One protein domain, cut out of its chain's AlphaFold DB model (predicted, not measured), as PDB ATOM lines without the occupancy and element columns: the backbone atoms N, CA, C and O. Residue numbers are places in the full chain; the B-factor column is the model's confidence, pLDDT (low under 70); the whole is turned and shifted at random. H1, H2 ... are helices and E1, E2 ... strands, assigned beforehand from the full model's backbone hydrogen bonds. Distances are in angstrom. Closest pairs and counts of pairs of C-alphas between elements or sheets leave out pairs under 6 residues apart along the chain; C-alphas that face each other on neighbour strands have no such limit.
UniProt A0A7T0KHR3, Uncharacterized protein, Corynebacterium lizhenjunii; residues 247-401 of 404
ATOM      1  N   ASP A 247     219.445 168.688 204.432       93.44
ATOM      2  CA  ASP A 247     219.350 167.683 205.493       93.44
ATOM      3  C   ASP A 247     218.184 166.725 205.239       93.44
ATOM      4  O   ASP A 247     218.342 165.505 205.320       93.44
ATOM      5  N   SER A 248     217.038 167.256 204.812       93.88
ATOM      6  CA  SER A 248     215.891 166.464 204.366       93.88
ATOM      7  C   SER A 248     216.248 165.558 203.184       93.88
ATOM      8  O   SER A 248     215.899 164.373 203.177       93.88
ATOM      9  N   ALA A 249     216.989 166.076 202.197       94.69
ATOM     10  CA  ALA A 249     217.470 165.293 201.061       94.69
ATOM     11  C   ALA A 249     218.433 164.171 201.497       94.69
ATOM     12  O   ALA A 249     218.287 163.030 201.058       94.69
ATOM     13  N   LEU A 250     219.380 164.446 202.398       95.81
ATOM     14  CA  LEU A 250     220.285 163.433 202.954       95.81
ATOM     15  C   LEU A 250     219.540 162.374 203.783       95.81
ATOM     16  O   LEU A 250     219.867 161.185 203.705       95.81
ATOM     17  N   ALA A 251     218.512 162.777 204.532       96.56
ATOM     18  CA  ALA A 251     217.694 161.869 205.327       96.56
ATOM     19  C   ALA A 251     216.978 160.835 204.444       96.56
ATOM     20  O   ALA A 251     217.058 159.634 204.713       96.56
ATOM     21  N   VAL A 252     216.349 161.256 203.337       95.94
ATOM     22  CA  VAL A 252     215.664 160.307 202.437       95.94
ATOM     23  C   VAL A 252     216.625 159.381 201.687       95.94
ATOM     24  O   VAL A 252     216.253 158.251 201.365       95.94
ATOM     25  N   LEU A 253     217.873 159.806 201.459       96.06
ATOM     26  CA  LEU A 253     218.922 158.966 200.870       96.06
ATOM     27  C   LEU A 253     219.433 157.874 201.822       96.06
ATOM     28  O   LEU A 253     220.152 156.984 201.375       96.06
ATOM     29  N   SER A 254     219.057 157.900 203.103       93.19
ATOM     30  CA  SER A 254     219.416 156.866 204.086       93.19
ATOM     31  C   SER A 254     218.450 155.669 204.095       93.19
ATOM     32  O   SER A 254     218.682 154.705 204.818       93.19
ATOM     33  N   GLY A 255     217.383 155.698 203.282       91.81
ATOM     34  CA  GLY A 255     216.383 154.623 203.184       91.81
ATOM     35  C   GLY A 255     216.903 153.317 202.555       91.81
ATOM     36  O   GLY A 255     218.093 153.182 202.292       91.81
ATOM     37  N   PRO A 256     216.052 152.326 202.255       90.62
ATOM     38  CA  PRO A 256     216.481 151.080 201.611       90.62
ATOM     39  C   PRO A 256     216.976 151.284 200.166       90.62
ATOM     40  O   PRO A 256     216.548 152.203 199.467       90.62
ATOM     41  N   VAL A 257     217.887 150.414 199.721       90.38
ATOM     42  CA  VAL A 257     218.328 150.291 198.320       90.38
ATOM     43  C   VAL A 257     217.710 149.029 197.738       90.38
ATOM     44  O   VAL A 257     217.680 148.002 198.412       90.38
ATOM     45  N   TYR A 258     217.264 149.088 196.485       84.38
ATOM     46  CA  TYR A 258     216.708 147.929 195.793       84.38
ATOM     47  C   TYR A 258     217.558 147.577 194.569       84.38
ATOM     48  O   TYR A 258     217.851 148.472 193.764       84.38
ATOM     49  N   PRO A 259     217.944 146.300 194.401       77.50
ATOM     50  CA  PRO A 259     218.522 145.839 193.150       77.50
ATOM     51  C   PRO A 259     217.479 145.927 192.031       77.50
ATOM     52  O   PRO A 259     216.271 145.880 192.268       77.50
ATOM     53  N   THR A 260     217.949 146.078 190.800       84.12
ATOM     54  CA  THR A 260     217.105 146.040 189.609       84.12
ATOM     55  C   THR A 260     217.868 145.359 188.486       84.12
ATOM     56  O   THR A 260     219.045 145.650 188.279       84.12
ATOM     57  N   ASP A 261     217.181 144.482 187.762       85.00
ATOM     58  CA  ASP A 261     217.726 143.816 186.574       85.00
ATOM     59  C   ASP A 261     217.569 144.678 185.313       85.00
ATOM     60  O   ASP A 261     218.002 144.304 184.221       85.00
ATOM     61  N   LEU A 262     216.938 145.853 185.441       89.69
ATOM     62  CA  LEU A 262     216.777 146.774 184.329       89.69
ATOM     63  C   LEU A 262     218.130 147.390 183.939       89.69
ATOM     64  O   LEU A 262     218.923 147.764 184.811       89.69
ATOM     65  N   PRO A 263     218.395 147.564 182.631       89.25
ATOM     66  CA  PRO A 263     219.617 148.200 182.171       89.25
ATOM     67  C   PRO A 263     219.801 149.587 182.789       89.25
ATOM     68  O   PRO A 263     218.873 150.392 182.834       89.25
ATOM     69  N   PHE A 264     221.034 149.891 183.195       91.88
ATOM     70  CA  PHE A 264     221.383 151.212 183.711       91.88
ATOM     71  C   PHE A 264     220.970 152.324 182.714       91.88
ATOM     72  O   PHE A 264     221.205 152.172 181.508       91.88
ATOM     73  N   PRO A 265     220.357 153.429 183.168       93.12
ATOM     74  CA  PRO A 265     219.729 154.404 182.279       93.12
ATOM     75  C   PRO A 265     220.734 155.185 181.420       93.12
ATOM     76  O   PRO A 265     221.917 155.300 181.739       93.12
ATOM     77  N   GLN A 266     220.230 155.745 180.318       90.25
ATOM     78  CA  GLN A 266     220.952 156.664 179.433       90.25
ATOM     79  C   GLN A 266     220.034 157.838 179.056       90.25
ATOM     80  O   GLN A 266     219.547 157.936 177.931       90.25
ATOM     81  N   ALA A 267     219.751 158.696 180.031       91.31
ATOM     82  CA  ALA A 267     218.686 159.691 179.975       91.31
ATOM     83  C   ALA A 267     219.118 160.978 180.694       91.31
ATOM     84  O   ALA A 267     218.774 161.200 181.845       91.31
ATOM     85  N   ASN A 268     219.908 161.827 180.037       89.69
ATOM     86  CA  ASN A 268     220.645 162.900 180.717       89.69
ATOM     87  C   ASN A 268     219.791 164.044 181.292       89.69
ATOM     88  O   ASN A 268     220.256 164.725 182.193       89.69
ATOM     89  N   SER A 269     218.560 164.273 180.831       87.50
ATOM     90  CA  SER A 269     217.703 165.336 181.379       87.50
ATOM     91  C   SER A 269     216.676 164.749 182.340       87.50
ATOM     92  O   SER A 269     215.663 164.200 181.917       87.50
ATOM     93  N   PHE A 270     216.900 164.884 183.647       91.31
ATOM     94  CA  PHE A 270     215.909 164.411 184.617       91.31
ATOM     95  C   PHE A 270     214.555 165.129 184.466       91.31
ATOM     96  O   PHE A 270     213.500 164.532 184.644       91.31
ATOM     97  N   GLU A 271     214.568 166.380 184.015       85.19
ATOM     98  CA  GLU A 271     213.361 167.164 183.731       85.19
ATOM     99  C   GLU A 271     212.517 166.561 182.610       85.19
ATOM    100  O   GLU A 271     211.294 166.540 182.697       85.19
ATOM    101  N   ARG A 272     213.155 165.991 181.580       85.19
ATOM    102  CA  ARG A 272     212.450 165.238 180.536       85.19
ATOM    103  C   ARG A 272     211.775 163.974 181.090       85.19
ATOM    104  O   ARG A 272     210.689 163.634 180.631       85.19
ATOM    105  N   LEU A 273     212.371 163.306 182.085       91.19
ATOM    106  CA  LEU A 273     211.736 162.180 182.786       91.19
ATOM    107  C   LEU A 273     210.515 162.648 183.590       91.19
ATOM    108  O   LEU A 273     209.468 162.007 183.518       91.19
ATOM    109  N   ILE A 274     210.629 163.772 184.307       89.56
ATOM    110  CA  ILE A 274     209.504 164.379 185.038       89.56
ATOM    111  C   ILE A 274     208.379 164.738 184.065       89.56
ATOM    112  O   ILE A 274     207.250 164.307 184.273       89.56
ATOM    113  N   ASN A 275     208.689 165.430 182.967       83.06
ATOM    114  CA  ASN A 275     207.697 165.761 181.947       83.06
ATOM    115  C   ASN A 275     206.990 164.501 181.439       83.06
ATOM    116  O   ASN A 275     205.772 164.499 181.355       83.06
ATOM    117  N   LEU A 276     207.713 163.405 181.170       87.62
ATOM    118  CA  LEU A 276     207.076 162.144 180.779       87.62
ATOM    119  C   LEU A 276     206.117 161.618 181.860       87.62
ATOM    120  O   LEU A 276     204.991 161.244 181.545       87.62
ATOM    121  N   GLY A 277     206.517 161.631 183.130       91.00
ATOM    122  CA  GLY A 277     205.649 161.182 184.219       91.00
ATOM    123  C   GLY A 277     204.395 162.045 184.413       91.00
ATOM    124  O   GLY A 277     203.332 161.507 184.705       91.00
ATOM    125  N   GLU A 278     204.468 163.361 184.183       85.88
ATOM    126  CA  GLU A 278     203.295 164.256 184.225       85.88
ATOM    127  C   GLU A 278     202.255 163.937 183.145       85.88
ATOM    128  O   GLU A 278     201.070 164.225 183.308       85.88
ATOM    129  N   LEU A 279     202.681 163.308 182.053       83.00
ATOM    130  CA  LEU A 279     201.800 162.868 180.977       83.00
ATOM    131  C   LEU A 279     201.183 161.523 181.275       83.00
ATOM    132  O   LEU A 279     199.979 161.359 181.111       83.00
ATOM    133  N   LEU A 280     202.006 160.600 181.767       91.44
ATOM    134  CA  LEU A 280     201.550 159.291 182.212       91.44
ATOM    135  C   LEU A 280     200.568 159.396 183.390       91.44
ATOM    136  O   LEU A 280     199.778 158.483 183.604       91.44
ATOM    137  N   LEU A 281     200.583 160.514 184.127       90.44
ATOM    138  CA  LEU A 281     199.563 160.845 185.125       90.44
ATOM    139  C   LEU A 281     198.175 161.069 184.506       90.44
ATOM    140  O   LEU A 281     197.169 160.826 185.167       90.44
ATOM    141  N   ARG A 282     198.112 161.566 183.265       87.06
ATOM    142  CA  ARG A 282     196.854 161.857 182.561       87.06
ATOM    143  C   ARG A 282     196.299 160.611 181.885       87.06
ATOM    144  O   ARG A 282     195.107 160.347 181.995       87.06
ATOM    145  N   GLU A 283     197.152 159.872 181.181       89.62
ATOM    146  CA  GLU A 283     196.780 158.650 180.468       89.62
ATOM    147  C   GLU A 283     198.014 157.770 180.182       89.62
ATOM    148  O   GLU A 283     199.120 158.298 180.031       89.62
ATOM    149  N   PRO A 284     197.850 156.440 180.056       93.38
ATOM    150  CA  PRO A 284     198.890 155.563 179.527       93.38
ATOM    151  C   PRO A 284     199.254 155.923 178.083       93.38
ATOM    152  O   PRO A 284     198.380 156.255 177.285       93.38
ATOM    153  N   LEU A 285     200.537 155.821 177.725       90.69
ATOM    154  CA  LEU A 285     201.022 156.179 176.390       90.69
ATOM    155  C   LEU A 285     201.881 155.073 175.780       90.69
ATOM    156  O   LEU A 285     202.826 154.567 176.390       90.69
ATOM    157  N   SER A 286     201.620 154.756 174.515       88.75
ATOM    158  CA  SER A 286     202.522 153.936 173.712       88.75
ATOM    159  C   SER A 286     203.801 154.702 173.351       88.75
ATOM    160  O   SER A 286     203.857 155.935 173.324       88.75
ATOM    161  N   LYS A 287     204.853 153.971 172.964       82.94
ATOM    162  CA  LYS A 287     206.106 154.577 172.474       82.94
ATOM    163  C   LYS A 287     205.882 155.536 171.292       82.94
ATOM    164  O   LYS A 287     206.578 156.547 171.176       82.94
ATOM    165  N   ALA A 288     204.937 155.208 170.409       78.19
ATOM    166  CA  ALA A 288     204.610 156.033 169.252       78.19
ATOM    167  C   ALA A 288     203.973 157.365 169.674       78.19
ATOM    168  O   ALA A 288     204.344 158.410 169.148       78.19
ATOM    169  N   GLU A 289     203.081 157.343 170.663       81.25
ATOM    170  CA  GLU A 289     202.421 158.547 171.172       81.25
ATOM    171  C   GLU A 289     203.378 159.454 171.939       81.25
ATOM    172  O   GLU A 289     203.345 160.665 171.734       81.25
ATOM    173  N   ILE A 290     204.288 158.884 172.742       80.44
ATOM    174  CA  ILE A 290     205.340 159.661 173.423       80.44
ATOM    175  C   ILE A 290     206.187 160.428 172.395       80.44
ATOM    176  O   ILE A 290     206.484 161.600 172.593       80.44
ATOM    177  N   THR A 291     206.534 159.779 171.280       75.38
ATOM    178  CA  THR A 291     207.340 160.374 170.199       75.38
ATOM    179  C   THR A 291     206.583 161.468 169.435       75.38
ATOM    180  O   THR A 291     207.180 162.435 168.985       75.38
ATOM    181  N   GLN A 292     205.271 161.310 169.234       68.38
ATOM    182  CA  GLN A 292     204.472 162.272 168.464       68.38
ATOM    183  C   GLN A 292     204.087 163.509 169.271       68.38
ATOM    184  O   GLN A 292     204.026 164.606 168.722       68.38
ATOM    185  N   ARG A 293     203.754 163.326 170.552       66.62
ATOM    186  CA  ARG A 293     203.206 164.400 171.387       66.62
ATOM    187  C   ARG A 293     204.291 165.285 172.002       66.62
ATOM    188  O   ARG A 293     203.991 166.400 172.413       66.62
ATOM    189  N   TYR A 294     205.528 164.803 172.063       61.19
ATOM    190  CA  TYR A 294     206.636 165.472 172.733       61.19
ATOM    191  C   TYR A 294     207.860 165.426 171.835       61.19
ATOM    192  O   TYR A 294     208.044 164.459 171.105       61.19
ATOM    193  N   ASP A 295     208.701 166.457 171.906       62.00
ATOM    194  CA  ASP A 295     209.989 166.582 171.209       62.00
ATOM    195  C   ASP A 295     211.044 165.567 171.723       62.00
ATOM    196  O   ASP A 295     212.191 165.870 172.076       62.00
ATOM    197  N   PHE A 296     210.621 164.314 171.842       60.38
ATOM    198  CA  PHE A 296     211.460 163.155 171.994       60.38
ATOM    199  C   PHE A 296     211.662 162.566 170.611       60.38
ATOM    200  O   PHE A 296     210.742 162.013 170.011       60.38
ATOM    201  N   ASP A 297     212.906 162.584 170.142       61.22
ATOM    202  CA  ASP A 297     213.310 161.621 169.126       61.22
ATOM    203  C   ASP A 297     212.871 160.200 169.571       61.22
ATOM    204  O   ASP A 297     212.972 159.879 170.765       61.22
ATOM    205  N   PRO A 298     212.401 159.326 168.658       61.97
ATOM    206  CA  PRO A 298     211.911 157.992 169.010       61.97
ATOM    207  C   PRO A 298     212.871 157.154 169.873       61.97
ATOM    208  O   PRO A 298     212.436 156.253 170.604       61.97
ATOM    209  N   ARG A 299     214.188 157.406 169.795       65.06
ATOM    210  CA  ARG A 299     215.187 156.778 170.671       65.06
ATOM    211  C   ARG A 299     215.170 157.387 172.066       65.06
ATOM    212  O   ARG A 299     215.234 156.640 173.038       65.06
ATOM    213  N   GLN A 300     215.057 158.706 172.179       73.31
ATOM    214  CA  GLN A 300     214.962 159.377 173.474       73.31
ATOM    215  C   GLN A 300     213.692 158.987 174.231       73.31
ATOM    216  O   GLN A 300     213.788 158.700 175.420       73.31
ATOM    217  N   ALA A 301     212.545 158.877 173.551       77.62
ATOM    218  CA  ALA A 301     211.293 158.428 174.166       77.62
ATOM    219  C   ALA A 301     211.468 157.086 174.901       77.62
ATOM    220  O   ALA A 301     211.072 156.942 176.055       77.62
ATOM    221  N   ALA A 302     212.146 156.124 174.259       83.12
ATOM    222  CA  ALA A 302     212.456 154.834 174.870       83.12
ATOM    223  C   ALA A 302     213.403 154.966 176.069       83.12
ATOM    224  O   ALA A 302     213.154 154.368 177.110       83.12
ATOM    225  N   TYR A 303     214.475 155.755 175.940       89.38
ATOM    226  CA  TYR A 303     215.437 155.924 177.029       89.38
ATOM    227  C   TYR A 303     214.815 156.552 178.278       89.38
ATOM    228  O   TYR A 303     215.126 156.111 179.380       89.38
ATOM    229  N   TYR A 304     213.938 157.549 178.128       91.75
ATOM    230  CA  TYR A 304     213.278 158.193 179.267       91.75
ATOM    231  C   TYR A 304     212.213 157.304 179.908       91.75
ATOM    232  O   TYR A 304     212.136 157.248 181.136       91.75
ATOM    233  N   ALA A 305     211.441 156.568 179.107       92.31
ATOM    234  CA  ALA A 305     210.460 155.624 179.630       92.31
ATOM    235  C   ALA A 305     211.142 154.495 180.426       92.31
ATOM    236  O   ALA A 305     210.784 154.231 181.573       92.31
ATOM    237  N   GLU A 306     212.205 153.903 179.873       93.69
ATOM    238  CA  GLU A 306     212.995 152.878 180.565       93.69
ATOM    239  C   GLU A 306     213.742 153.436 181.786       93.69
ATOM    240  O   GLU A 306     213.858 152.749 182.797       93.69
ATOM    241  N   ALA A 307     214.186 154.696 181.763       95.50
ATOM    242  CA  ALA A 307     214.775 155.340 182.937       95.50
ATOM    243  C   ALA A 307     213.761 155.532 184.082       95.50
ATOM    244  O   ALA A 307     214.111 155.349 185.248       95.50
ATOM    245  N   GLY A 308     212.501 155.851 183.778       96.31
ATOM    246  CA  GLY A 308     211.450 155.917 184.797       96.31
ATOM    247  C   GLY A 308     211.088 154.542 185.365       96.31
ATOM    248  O   GLY A 308     210.923 154.413 186.580       96.31
ATOM    249  N   ARG A 309     211.077 153.491 184.531       96.25
ATOM    250  CA  ARG A 309     210.969 152.094 184.998       96.25
ATOM    251  C   ARG A 309     212.152 151.701 185.877       96.25
ATOM    252  O   ARG A 309     211.958 151.129 186.947       96.25
ATOM    253  N   TYR A 310     213.370 152.079 185.482       96.12
ATOM    254  CA  TYR A 310     214.583 151.861 186.270       96.12
ATOM    255  C   TYR A 310     214.472 152.476 187.667       96.12
ATOM    256  O   TYR A 310     214.956 151.873 188.617       96.12
ATOM    257  N   LEU A 311     213.798 153.618 187.833       96.38
ATOM    258  CA  LEU A 311     213.527 154.237 189.138       96.38
ATOM    259  C   LEU A 311     212.314 153.653 189.888       96.38
ATOM    260  O   LEU A 311     212.072 154.033 191.031       96.38
ATOM    261  N   GLY A 312     211.563 152.727 189.285       95.88
ATOM    262  CA  GLY A 312     210.315 152.189 189.841       95.88
ATOM    263  C   GLY A 312     209.129 153.158 189.757       95.88
ATOM    264  O   GLY A 312     208.130 152.968 190.447       95.88
ATOM    265  N   LEU A 313     209.235 154.209 188.937       96.94
ATOM    266  CA  LEU A 313     208.198 155.230 188.777       96.94
ATOM    267  C   LEU A 313     207.181 154.856 187.701       96.94
ATOM    268  O   LEU A 313     206.026 155.259 187.808       96.94
ATOM    269  N   PHE A 314     207.597 154.109 186.677       97.31
ATOM    270  CA  PHE A 314     206.752 153.715 185.546       97.31
ATOM    271  C   PHE A 314     206.646 152.191 185.443       97.31
ATOM    272  O   PHE A 314     207.587 151.483 185.806       97.31
ATOM    273  N   ASP A 315     205.542 151.723 184.871       96.06
ATOM    274  CA  ASP A 315     205.297 150.342 184.457       96.06
ATOM    275  C   ASP A 315     205.109 150.274 182.929       96.06
ATOM    276  O   ASP A 315     204.863 151.285 182.269       96.06
ATOM    277  N   LEU A 316     205.239 149.072 182.357       94.69
ATOM    278  CA  LEU A 316     204.888 148.775 180.964       94.69
ATOM    279  C   LEU A 316     203.813 147.686 180.969       94.69
ATOM    280  O   LEU A 316     204.101 146.557 181.373       94.69
ATOM    281  N   ARG A 317     202.600 148.017 180.521       93.06
ATOM    282  CA  ARG A 317     201.455 147.096 180.444       93.06
ATOM    283  C   ARG A 317     200.842 147.161 179.054       93.06
ATOM    284  O   ARG A 317     200.640 148.244 178.519       93.06
ATOM    285  N   ASP A 318     200.639 146.002 178.435       90.19
ATOM    286  CA  ASP A 318     200.043 145.875 177.096       90.19
ATOM    287  C   ASP A 318     200.672 146.794 176.026       90.19
ATOM    288  O   ASP A 318     200.006 147.344 175.151       90.19
ATOM    289  N   GLY A 319     201.996 146.984 176.100       87.69
ATOM    290  CA  GLY A 319     202.750 147.833 175.169       87.69
ATOM    291  C   GLY A 319     202.641 149.345 175.420       87.69
ATOM    292  O   GLY A 319     203.236 150.122 174.667       87.69
ATOM    293  N   CYS A 320     201.946 149.761 176.480       92.88
ATOM    294  CA  CYS A 320     201.804 151.148 176.912       92.88
ATOM    295  C   CYS A 320     202.539 151.389 178.234       92.88
ATOM    296  O   CYS A 320     202.503 150.568 179.150       92.88
ATOM    297  N   TYR A 321     203.235 152.520 178.322       95.00
ATOM    298  CA  TYR A 321     203.820 152.974 179.576       95.00
ATOM    299  C   TYR A 321     202.749 153.657 180.419       95.00
ATOM    300  O   TYR A 321     201.914 154.385 179.884       95.00
ATOM    301  N   GLU A 322     202.807 153.458 181.729       96.62
ATOM    302  CA  GLU A 322     201.949 154.121 182.713       96.62
ATOM    303  C   GLU A 322     202.730 154.393 184.003       96.62
ATOM    304  O   GLU A 322     203.834 153.877 184.195       96.62
ATOM    305  N   LEU A 323     202.187 155.223 184.896       97.56
ATOM    306  CA  LEU A 323     202.775 155.394 186.223       97.56
ATOM    307  C   LEU A 323     202.580 154.124 187.063       97.56
ATOM    308  O   LEU A 323     201.486 153.565 187.113       97.56
ATOM    309  N   SER A 324     203.618 153.714 187.794       97.12
ATOM    310  CA  SER A 324     203.488 152.699 188.842       97.12
ATOM    311  C   SER A 324     202.640 153.238 190.005       97.12
ATOM    312  O   SER A 324     202.398 154.441 190.114       97.12
ATOM    313  N   ALA A 325     202.234 152.383 190.949       96.25
ATOM    314  CA  ALA A 325     201.505 152.835 192.140       96.25
ATOM    315  C   ALA A 325     202.296 153.844 193.008       96.25
ATOM    316  O   ALA A 325     201.709 154.709 193.660       96.25
ATOM    317  N   GLU A 326     203.630 153.749 193.040       94.94
ATOM    318  CA  GLU A 326     204.482 154.766 193.677       94.94
ATOM    319  C   GLU A 326     204.600 156.009 192.788       94.94
ATOM    320  O   GLU A 326     204.441 157.123 193.282       94.94
ATOM    321  N   GLY A 327     204.797 155.830 191.477       96.81
ATOM    322  CA  GLY A 327     204.827 156.922 190.508       96.81
ATOM    323  C   GLY A 327     203.576 157.793 190.583       96.81
ATOM    324  O   GLY A 327     203.686 158.999 190.767       96.81
ATOM    325  N   GLY A 328     202.384 157.196 190.554       95.50
ATOM    326  CA  GLY A 328     201.110 157.909 190.677       95.50
ATOM    327  C   GLY A 328     201.032 158.751 191.952       95.50
ATOM    328  O   GLY A 328     200.674 159.925 191.894       95.50
ATOM    329  N   ARG A 329     201.458 158.194 193.096       95.06
ATOM    330  CA  ARG A 329     201.498 158.926 194.375       95.06
ATOM    331  C   ARG A 329     202.485 160.092 194.367       95.06
ATOM    332  O   ARG A 329     202.189 161.123 194.965       95.06
ATOM    333  N   ILE A 330     203.644 159.941 193.727       94.81
ATOM    334  CA  ILE A 330     204.658 161.001 193.619       94.81
ATOM    335  C   ILE A 330     204.193 162.098 192.657       94.81
ATOM    336  O   ILE A 330     204.273 163.278 192.983       94.81
ATOM    337  N   PHE A 331     203.697 161.727 191.477       90.69
ATOM    338  CA  PHE A 331     203.310 162.677 190.432       90.69
ATOM    339  C   PHE A 331     201.998 163.413 190.732       90.69
ATOM    340  O   PHE A 331     201.793 164.491 190.185       90.69
ATOM    341  N   ALA A 332     201.161 162.896 191.635       87.06
ATOM    342  CA  ALA A 332     200.000 163.614 192.161       87.06
ATOM    343  C   ALA A 332     200.362 164.765 193.124       87.06
ATOM    344  O   ALA A 332     199.508 165.596 193.426       87.06
ATOM    345  N   GLN A 333     201.600 164.825 193.628       84.12
ATOM    346  CA  GLN A 333     202.057 165.892 194.522       84.12
ATOM    347  C   GLN A 333     202.598 167.079 193.719       84.12
ATOM    348  O   GLN A 333     203.393 166.904 192.793       84.12
ATOM    349  N   THR A 334     202.245 168.301 194.126       71.50
ATOM    350  CA  THR A 334     202.859 169.519 193.577       71.50
ATOM    351  C   THR A 334     204.360 169.557 193.885       71.50
ATOM    352  O   THR A 334     205.178 169.684 192.975       71.50
ATOM    353  N   GLU A 335     204.735 169.362 195.154       80.00
ATOM    354  CA  GLU A 335     206.126 169.345 195.616       80.00
ATOM    355  C   GLU A 335     206.655 167.916 195.723       80.00
ATOM    356  O   GLU A 335     206.544 167.258 196.755       80.00
ATOM    357  N   ARG A 336     207.243 167.422 194.633       88.38
ATOM    358  CA  ARG A 336     207.668 166.018 194.513       88.38
ATOM    359  C   ARG A 336     209.183 165.806 194.507       88.38
ATOM    360  O   ARG A 336     209.637 164.662 194.465       88.38
ATOM    361  N   SER A 337     209.979 166.880 194.570       89.56
ATOM    362  CA  SER A 337     211.443 166.820 194.445       89.56
ATOM    363  C   SER A 337     212.079 165.864 195.456       89.56
ATOM    364  O   SER A 337     212.885 165.022 195.072       89.56
ATOM    365  N   LEU A 338     211.662 165.911 196.726       92.44
ATOM    366  CA  LEU A 338     212.201 165.031 197.766       92.44
ATOM    367  C   LEU A 338     211.873 163.547 197.511       92.44
ATOM    368  O   LEU A 338     212.722 162.674 197.697       92.44
ATOM    369  N   ALA A 339     210.662 163.248 197.037       94.75
ATOM    370  CA  ALA A 339     210.262 161.883 196.705       94.75
ATOM    371  C   ALA A 339     210.998 161.349 195.463       94.75
ATOM    372  O   ALA A 339     211.371 160.176 195.424       94.75
ATOM    373  N   LEU A 340     211.280 162.211 194.481       95.69
ATOM    374  CA  LEU A 340     212.117 161.870 193.329       95.69
ATOM    375  C   LEU A 340     213.577 161.615 193.740       95.69
ATOM    376  O   LEU A 340     214.164 160.628 193.298       95.69
ATOM    377  N   VAL A 341     214.141 162.430 194.640       96.56
ATOM    378  CA  VAL A 341     215.477 162.199 195.230       96.56
ATOM    379  C   VAL A 341     215.522 160.853 195.953       96.56
ATOM    380  O   VAL A 341     216.465 160.084 195.765       96.56
ATOM    381  N   ARG A 342     214.476 160.514 196.718       96.81
ATOM    382  CA  ARG A 342     214.339 159.197 197.358       96.81
ATOM    383  C   ARG A 342     214.336 158.060 196.331       96.81
ATOM    384  O   ARG A 342     215.046 157.077 196.526       96.81
ATOM    385  N   ALA A 343     213.581 158.192 195.239       96.62
ATOM    386  CA  ALA A 343     213.532 157.187 194.175       96.62
ATOM    387  C   ALA A 343     214.903 156.990 193.499       96.62
ATOM    388  O   ALA A 343     215.316 155.853 193.274       96.62
ATOM    389  N   MET A 344     215.656 158.072 193.250       96.69
ATOM    390  CA  MET A 344     217.045 157.974 192.775       96.69
ATOM    391  C   MET A 344     217.943 157.264 193.795       96.69
ATOM    392  O   MET A 344     218.665 156.330 193.449       96.69
ATOM    393  N   GLY A 345     217.881 157.676 195.065       96.25
ATOM    394  CA  GLY A 345     218.677 157.117 196.160       96.25
ATOM    395  C   GLY A 345     218.374 155.656 196.479       96.25
ATOM    396  O   GLY A 345     219.166 154.983 197.138       96.25
ATOM    397  N   ALA A 346     217.265 155.121 195.980       95.44
ATOM    398  CA  ALA A 346     216.962 153.701 196.040       95.44
ATOM    399  C   ALA A 346     217.854 152.852 195.106       95.44
ATOM    400  O   ALA A 346     217.701 151.628 195.056       95.44
ATOM    401  N   ARG A 347     218.778 153.478 194.359       94.38
ATOM    402  CA  ARG A 347     219.776 152.838 193.490       94.38
ATOM    403  C   ARG A 347     221.195 153.113 194.019       94.38
ATOM    404  O   ARG A 347     221.503 154.278 194.277       94.38
ATOM    405  N   PRO A 348     222.077 152.098 194.152       91.88
ATOM    406  CA  PRO A 348     223.344 152.240 194.882       91.88
ATOM    407  C   PRO A 348     224.255 153.354 194.342       91.88
ATOM    408  O   PRO A 348     224.618 154.270 195.072       91.88
ATOM    409  N   VAL A 349     224.544 153.333 193.033       94.06
ATOM    410  CA  VAL A 349     225.423 154.325 192.387       94.06
ATOM    411  C   VAL A 349     224.871 155.744 192.528       94.06
ATOM    412  O   VAL A 349     225.611 156.670 192.848       94.06
ATOM    413  N   PHE A 350     223.565 155.925 192.303       95.81
ATOM    414  CA  PHE A 350     222.928 157.234 192.446       95.81
ATOM    415  C   PHE A 350     223.002 157.725 193.888       95.81
ATOM    416  O   PHE A 350     223.341 158.882 194.104       95.81
ATOM    417  N   ARG A 351     222.752 156.860 194.877       96.19
ATOM    418  CA  ARG A 351     222.862 157.225 196.292       96.19
ATOM    419  C   ARG A 351     224.239 157.766 196.641       96.19
ATOM    420  O   ARG A 351     224.321 158.842 197.222       96.19
ATOM    421  N   GLU A 352     225.300 157.036 196.310       95.75
ATOM    422  CA  GLU A 352     226.663 157.433 196.675       95.75
ATOM    423  C   GLU A 352     227.037 158.790 196.068       95.75
ATOM    424  O   GLU A 352     227.529 159.680 196.768       95.75
ATOM    425  N   VAL A 353     226.714 158.984 194.786       97.06
ATOM    426  CA  VAL A 353     226.965 160.243 194.079       97.06
ATOM    427  C   VAL A 353     226.122 161.386 194.650       97.06
ATOM    428  O   VAL A 353     226.646 162.482 194.847       97.06
ATOM    429  N   LEU A 354     224.839 161.163 194.945       97.31
ATOM    430  CA  LEU A 354     223.956 162.184 195.517       97.31
ATOM    431  C   LEU A 354     224.375 162.584 196.935       97.31
ATOM    432  O   LEU A 354     224.426 163.774 197.230       97.31
ATOM    433  N   VAL A 355     224.742 161.624 197.791       96.94
ATOM    434  CA  VAL A 355     225.252 161.907 199.143       96.94
ATOM    435  C   VAL A 355     226.530 162.740 199.072       96.94
ATOM    436  O   VAL A 355     226.661 163.716 199.810       96.94
ATOM    437  N   HIS A 356     227.462 162.393 198.177       96.62
ATOM    438  CA  HIS A 356     228.655 163.208 197.957       96.62
ATOM    439  C   HIS A 356     228.279 164.621 197.495       96.62
ATOM    440  O   HIS A 356     228.735 165.599 198.079       96.62
ATOM    441  N   THR A 357     227.414 164.720 196.483       96.00
ATOM    442  CA  THR A 357     227.024 165.988 195.853       96.00
ATOM    443  C   THR A 357     226.365 166.943 196.846       96.00
ATOM    444  O   THR A 357     226.719 168.117 196.891       96.00
ATOM    445  N   LEU A 358     225.446 166.445 197.678       94.88
ATOM    446  CA  LEU A 358     224.753 167.238 198.696       94.88
ATOM    447  C   LEU A 358     225.687 167.702 199.824       94.88
ATOM    448  O   LEU A 358     225.521 168.806 200.329       94.88
ATOM    449  N   ARG A 359     226.690 166.896 200.197       94.88
ATOM    450  CA  ARG A 359     227.665 167.252 201.244       94.88
ATOM    451  C   ARG A 359     228.719 168.254 200.782       94.88
ATOM    452  O   ARG A 359     229.176 169.060 201.584       94.88
ATOM    453  N   THR A 360     229.149 168.178 199.525       93.81
ATOM    454  CA  THR A 360     230.231 169.029 198.996       93.81
ATOM    455  C   THR A 360     229.721 170.212 198.180       93.81
ATOM    456  O   THR A 360     230.495 171.112 197.853       93.81
ATOM    457  N   GLY A 361     228.438 170.206 197.811       90.88
ATOM    458  CA  GLY A 361     227.849 171.171 196.888       90.88
ATOM    459  C   GLY A 361     228.370 171.042 195.453       90.88
ATOM    460  O   GLY A 361     228.251 171.996 194.687       90.88
ATOM    461  N   ARG A 362     229.001 169.914 195.086       92.19
ATOM    462  CA  ARG A 362     229.596 169.681 193.759       92.19
ATOM    463  C   ARG A 362     229.416 168.235 193.310       92.19
ATOM    464  O   ARG A 362     229.666 167.304 194.071       92.19
ATOM    465  N   VAL A 363     229.049 168.045 192.044       93.62
ATOM    466  CA  VAL A 363     228.943 166.709 191.440       93.62
ATOM    467  C   VAL A 363     230.349 166.112 191.262       93.62
ATOM    468  O   VAL A 363     231.192 166.741 190.617       93.62
ATOM    469  N   PRO A 364     230.639 164.912 191.802       93.81
ATOM    470  CA  PRO A 364     231.944 164.282 191.644       93.81
ATOM    471  C   PRO A 364     232.100 163.626 190.259       93.81
ATOM    472  O   PRO A 364     231.108 163.357 189.573       93.81
ATOM    473  N   PRO A 365     233.330 163.264 189.848       92.31
ATOM    474  CA  PRO A 365     233.539 162.372 188.712       92.31
ATOM    475  C   PRO A 365     232.855 161.012 188.938       92.31
ATOM    476  O   PRO A 365     233.274 160.210 189.770       92.31
ATOM    477  N   VAL A 366     231.797 160.732 188.178       94.12
ATOM    478  CA  VAL A 366     230.916 159.568 188.398       94.12
ATOM    479  C   VAL A 366     231.549 158.229 188.007       94.12
ATOM    480  O   VAL A 366     231.212 157.198 188.587       94.12
ATOM    481  N   ALA A 367     232.452 158.214 187.021       88.62
ATOM    482  CA  ALA A 367     232.953 156.970 186.431       88.62
ATOM    483  C   ALA A 367     233.574 156.009 187.466       88.62
ATOM    484  O   ALA A 367     233.386 154.801 187.357       88.62
ATOM    485  N   GLY A 368     234.241 156.542 188.500       87.56
ATOM    486  CA  GLY A 368     234.814 155.744 189.589       87.56
ATOM    487  C   GLY A 368     233.758 155.012 190.423       87.56
ATOM    488  O   GLY A 368     233.897 153.815 190.664       87.56
ATOM    489  N   PHE A 369     232.662 155.692 190.777       90.62
ATOM    490  CA  PHE A 369     231.533 155.094 191.504       90.62
ATOM    491  C   PHE A 369     230.878 153.967 190.693       90.62
ATOM    492  O   PHE A 369     230.581 152.895 191.212       90.62
ATOM    493  N   MET A 370     230.695 154.182 189.386       91.31
ATOM    494  CA  MET A 370     230.122 153.165 188.496       91.31
ATOM    495  C   MET A 370     231.030 151.949 188.303       91.31
ATOM    496  O   MET A 370     230.526 150.829 188.222       91.31
ATOM    497  N   ALA A 371     232.345 152.157 188.211       87.00
ATOM    498  CA  ALA A 371     233.310 151.068 188.079       87.00
ATOM    499  C   ALA A 371     233.354 150.204 189.349       87.00
ATOM    500  O   ALA A 371     233.329 148.978 189.251       87.00
ATOM    501  N   ALA A 372     233.330 150.834 190.528       87.81
ATOM    502  CA  ALA A 372     233.299 150.138 191.816       87.81
ATOM    503  C   ALA A 372     232.036 149.280 192.006       87.81
ATOM    504  O   ALA A 372     232.097 148.219 192.620       87.81
ATOM    505  N   ALA A 373     230.905 149.692 191.424       86.56
ATOM    506  CA  ALA A 373     229.642 148.958 191.489       86.56
ATOM    507  C   ALA A 373     229.571 147.709 190.580       86.56
ATOM    508  O   ALA A 373     228.540 147.042 190.557       86.56
ATOM    509  N   ASN A 374     230.629 147.399 189.814       82.62
ATOM    510  CA  ASN A 374     230.744 146.221 188.944       82.62
ATOM    511  C   ASN A 374     229.513 145.966 188.042       82.62
ATOM    512  O   ASN A 374     228.971 144.866 187.973       82.62
ATOM    513  N   LEU A 375     229.069 147.001 187.326       84.12
ATOM    514  CA  LEU A 375     227.826 146.989 186.539       84.12
ATOM    515  C   LEU A 375     227.855 146.101 185.274       84.12
ATOM    516  O   LEU A 375     226.892 146.112 184.509       84.12
ATOM    517  N   GLY A 376     228.961 145.402 184.991       81.56
ATOM    518  CA  GLY A 376     229.110 144.578 183.782       81.56
ATOM    519  C   GLY A 376     229.079 145.368 182.464       81.56
ATOM    520  O   GLY A 376     228.684 144.838 181.429       81.56
ATOM    521  N   LEU A 377     229.449 146.654 182.488       84.81
ATOM    522  CA  LEU A 377     229.417 147.543 181.320       84.81
ATOM    523  C   LEU A 377     230.802 147.686 180.680       84.81
ATOM    524  O   LEU A 377     231.807 147.772 181.381       84.81
ATOM    525  N   SER A 378     230.847 147.816 179.349       86.62
ATOM    526  CA  SER A 378     232.068 148.245 178.654       86.62
ATOM    527  C   SER A 378     232.467 149.660 179.080       86.62
ATOM    528  O   SER A 378     231.605 150.472 179.422       86.62
ATOM    529  N   GLU A 379     233.752 150.002 178.978       83.50
ATOM    530  CA  GLU A 379     234.248 151.336 179.348       83.50
ATOM    531  C   GLU A 379     233.523 152.465 178.588       83.50
ATOM    532  O   GLU A 379     233.115 153.470 179.175       83.50
ATOM    533  N   SER A 380     233.278 152.273 177.286       85.44
ATOM    534  CA  SER A 380     232.536 153.225 176.449       85.44
ATOM    535  C   SER A 380     231.083 153.405 176.906       85.44
ATOM    536  O   SER A 380     230.575 154.529 176.946       85.44
ATOM    537  N   THR A 381     230.414 152.317 177.302       86.50
ATOM    538  CA  THR A 381     229.034 152.351 177.807       86.50
ATOM    539  C   THR A 381     228.972 152.978 179.193       86.50
ATOM    540  O   THR A 381     228.080 153.786 179.456       86.50
ATOM    541  N   LEU A 382     229.936 152.658 180.059       89.94
ATOM    542  CA  LEU A 382     230.069 153.225 181.396       89.94
ATOM    543  C   LEU A 382     230.245 154.740 181.316       89.94
ATOM    544  O   LEU A 382     229.470 155.466 181.930       89.94
ATOM    545  N   ARG A 383     231.175 155.231 180.489       84.94
ATOM    546  CA  ARG A 383     231.404 156.673 180.299       84.94
ATOM    547  C   ARG A 383     230.144 157.396 179.823       84.94
ATOM    548  O   ARG A 383     229.796 158.453 180.342       84.94
ATOM    549  N   ARG A 384     229.423 156.803 178.867       85.38
ATOM    550  CA  ARG A 384     228.174 157.370 178.346       85.38
ATOM    551  C   ARG A 384     227.078 157.422 179.411       85.38
ATOM    552  O   ARG A 384     226.388 158.430 179.513       85.38
ATOM    553  N   ARG A 385     226.924 156.370 180.218       90.75
ATOM    554  CA  ARG A 385     225.900 156.296 181.274       90.75
ATOM    555  C   ARG A 385     226.270 157.086 182.533       90.75
ATOM    556  O   ARG A 385     225.377 157.573 183.216       90.75
ATOM    557  N   ALA A 386     227.560 157.317 182.781       92.31
ATOM    558  CA  ALA A 386     228.033 158.199 183.845       92.31
ATOM    559  C   ALA A 386     227.492 159.622 183.684       92.31
ATOM    560  O   ALA A 386     227.095 160.235 184.672       92.31
ATOM    561  N   SER A 387     227.368 160.100 182.440       91.88
ATOM    562  CA  SER A 387     226.756 161.403 182.169       91.88
ATOM    563  C   SER A 387     225.309 161.499 182.670       91.88
ATOM    564  O   SER A 387     224.914 162.550 183.157       91.88
ATOM    565  N   THR A 388     224.533 160.409 182.659       94.44
ATOM    566  CA  THR A 388     223.172 160.406 183.220       94.44
ATOM    567  C   THR A 388     223.191 160.632 184.729       94.44
ATOM    568  O   THR A 388     222.457 161.483 185.220       94.44
ATOM    569  N   VAL A 389     224.067 159.940 185.462       95.81
ATOM    570  CA  VAL A 389     224.184 160.124 186.919       95.81
ATOM    571  C   VAL A 389     224.669 161.535 187.250       95.81
ATOM    572  O   VAL A 389     224.102 162.171 188.132       95.81
ATOM    573  N   SER A 390     225.667 162.048 186.517       94.25
ATOM    574  CA  SER A 390     226.179 163.410 186.704       94.25
ATOM    575  C   SER A 390     225.079 164.453 186.520       94.25
ATOM    576  O   SER A 390     224.906 165.312 187.378       94.25
ATOM    577  N   GLN A 391     224.305 164.359 185.437       93.31
ATOM    578  CA  GLN A 391     223.262 165.342 185.143       93.31
ATOM    579  C   GLN A 391     222.079 165.251 186.116       93.31
ATOM    580  O   GLN A 391     221.489 166.272 186.460       93.31
ATOM    581  N   TRP A 392     221.735 164.056 186.606       96.06
ATOM    582  CA  TRP A 392     220.693 163.910 187.628       96.06
ATOM    583  C   TRP A 392     221.161 164.436 188.985       96.06
ATOM    584  O   TRP A 392     220.393 165.099 189.677       96.06
ATOM    585  N   ALA A 393     222.429 164.221 189.346       95.06
ATOM    586  CA  ALA A 393     223.021 164.819 190.540       95.06
ATOM    587  C   ALA A 393     223.082 166.351 190.442       95.06
ATOM    588  O   ALA A 393     222.768 167.039 191.413       95.06
ATOM    589  N   GLN A 394     223.395 166.885 189.258       92.00
ATOM    590  CA  GLN A 394     223.344 168.320 188.994       92.00
ATOM    591  C   GLN A 394     221.921 168.870 189.147       92.00
ATOM    592  O   GLN A 394     221.741 169.924 189.753       92.00
ATOM    593  N   TRP A 395     220.907 168.144 188.661       92.00
ATOM    594  CA  TRP A 395     219.509 168.523 188.856       92.00
ATOM    595  C   TRP A 395     219.138 168.593 190.342       92.00
ATOM    596  O   TRP A 395     218.527 169.575 190.761       92.00
ATOM    597  N   VAL A 396     219.548 167.607 191.155       92.75
ATOM    598  CA  VAL A 396     219.308 167.621 192.611       92.75
ATOM    599  C   VAL A 396     219.978 168.826 193.266       92.75
ATOM    600  O   VAL A 396     219.342 169.508 194.063       92.75
ATOM    601  N   LEU A 397     221.223 169.130 192.897       89.62
ATOM    602  CA  LEU A 397     221.948 170.290 193.418       89.62
ATOM    603  C   LEU A 397     221.254 171.619 193.069       89.62
ATOM    604  O   LEU A 397     221.149 172.506 193.909       89.62
ATOM    605  N   GLN A 398     220.713 171.744 191.855       86.12
ATOM    606  CA  GLN A 398     219.927 172.917 191.454       86.12
ATOM    607  C   GLN A 398     218.651 173.082 192.286       86.12
ATOM    608  O   GLN A 398     218.190 174.205 192.476       86.12
ATOM    609  N   GLN A 399     218.080 171.996 192.820       84.19
ATOM    610  CA  GLN A 399     216.916 172.107 193.701       84.19
ATOM    611  C   GLN A 399     217.269 172.694 195.075       84.19
ATOM    612  O   GLN A 399     216.363 173.181 195.738       84.19
ATOM    613  N   THR A 400     218.536 172.671 195.510       83.06
ATOM    614  CA  THR A 400     218.949 173.151 196.844       83.06
ATOM    615  C   THR A 400     219.546 174.566 196.840       83.06
ATOM    616  O   THR A 400     219.644 175.190 197.893       83.06
ATOM    617  N   GLN A 401     219.944 175.099 195.677       71.56
ATOM    618  CA  GLN A 401     220.702 176.355 195.550       71.56
ATOM    619  C   GLN A 401     219.919 177.439 194.792       71.56
ATOM    620  O   GLN A 401     220.088 177.602 193.581       71.56
TER     621      GLN A 401
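This is residues 247 to 401 of the 404 residues of an uncharacterized protein of Corynebacterium lizhenjunii (UniProt A0A7T0KHR3). The model has two lobes: in one, a small hairpin of two strands, E1 and E2, has helices H2 and H4 packed on it, with H5 following E2 and H3 at the far side; in the other, H7 meets H1, H6, H8 and the long helix H9, which crosses it. A long link, residues 253 to 269, runs from H1 in the second lobe to H2 in the first. The printed part has 155 residues, in the order H1, H2, H3, H4, E1, E2, H5, H6, H7, H8, H9, and is mostly helix; the two-stranded sheet is antiparallel. It is compact, with a radius of gyration of the C-alphas of 15.0 A and spans of 40 by 36 by 26 A.

E1 is residues 314 to 317 and E2 residues 320 to 323, with C-alpha 314 at (206.752, 153.715, 185.546). H2 is residues 270 to 280, 15.4 A long; H3, residues 287 to 293; H4, residues 298 to 310, 18.5 A; and H5, residues 325 to 331. H1, residues 247 to 252, begins at C-alpha 247, (219.350, 167.683, 205.493). H6 is residues 337 to 345, H7 residues 348 to 360, 18.6 A long, and H8 residues 366 to 372. H9, residues 379 to 400, is 31.9 A long and ends at C-alpha 400, (218.949, 173.151, 196.844).

E1 and E2 form a hairpin, with N 315 and O 322 2.8 A apart and N 317 and O 320 2.9 A apart, within hydrogen-bond range. Residues 285 to 286 pair antiparallel with residues 320 to 321 of E2. The closest C-alphas of H2 and E2, Leu 280 and Glu 322, are 5.2 A apart; those of H4 and E1, Gly 308 and Phe 314, are also 5.2 A apart. H4 touches H2 about perpendicular, at 87 degrees, with residues 304 to 308 alone, closest at C-alphas Leu 273 and Tyr 304, 5.5 A. H3 touches H4, closest at C-alphas Thr 291 and Pro 298, 5.3 A. H2 and H5 only just touch, with 3 pairs of C-alphas within 8 A; so do H2 and H9, closest at C-alphas Phe 270 and Trp 392, 5.7 A. H7 is the hub: it touches H9 at a steep tilt of 46 degrees, closest at C-alphas Leu 354 and Ala 393, 5.7 A. H8 touches H9, closest at C-alphas Val 366 and Ala 386, 5.6 A, and touches H7 too, closest at C-alphas Val 349 and Met 370, 6.2 A. H6 touches H7 only at the corner, and touches H1 at C-alphas Val 252 and Arg 342, 5.4 A. H3 and H9 are apart. Every O i to N i+4 pair is within hydrogen-bond range in H1, H2, H3, H6, H7 and H8; the counts are 8 of 9 in H4, 2 of 3 in H5 and 14 of 18 in H9.

The two C-alphas farthest apart, Asp 318 and Thr 360, are 43.9 A apart. The printed part has no cut, and the link from H1 to H2 is long. Residues 292 to 299, of which 292 to 293 belong to H3 and 298 to 299 to H4, are under 70 in pLDDT; the mean of the printed part is 89.1.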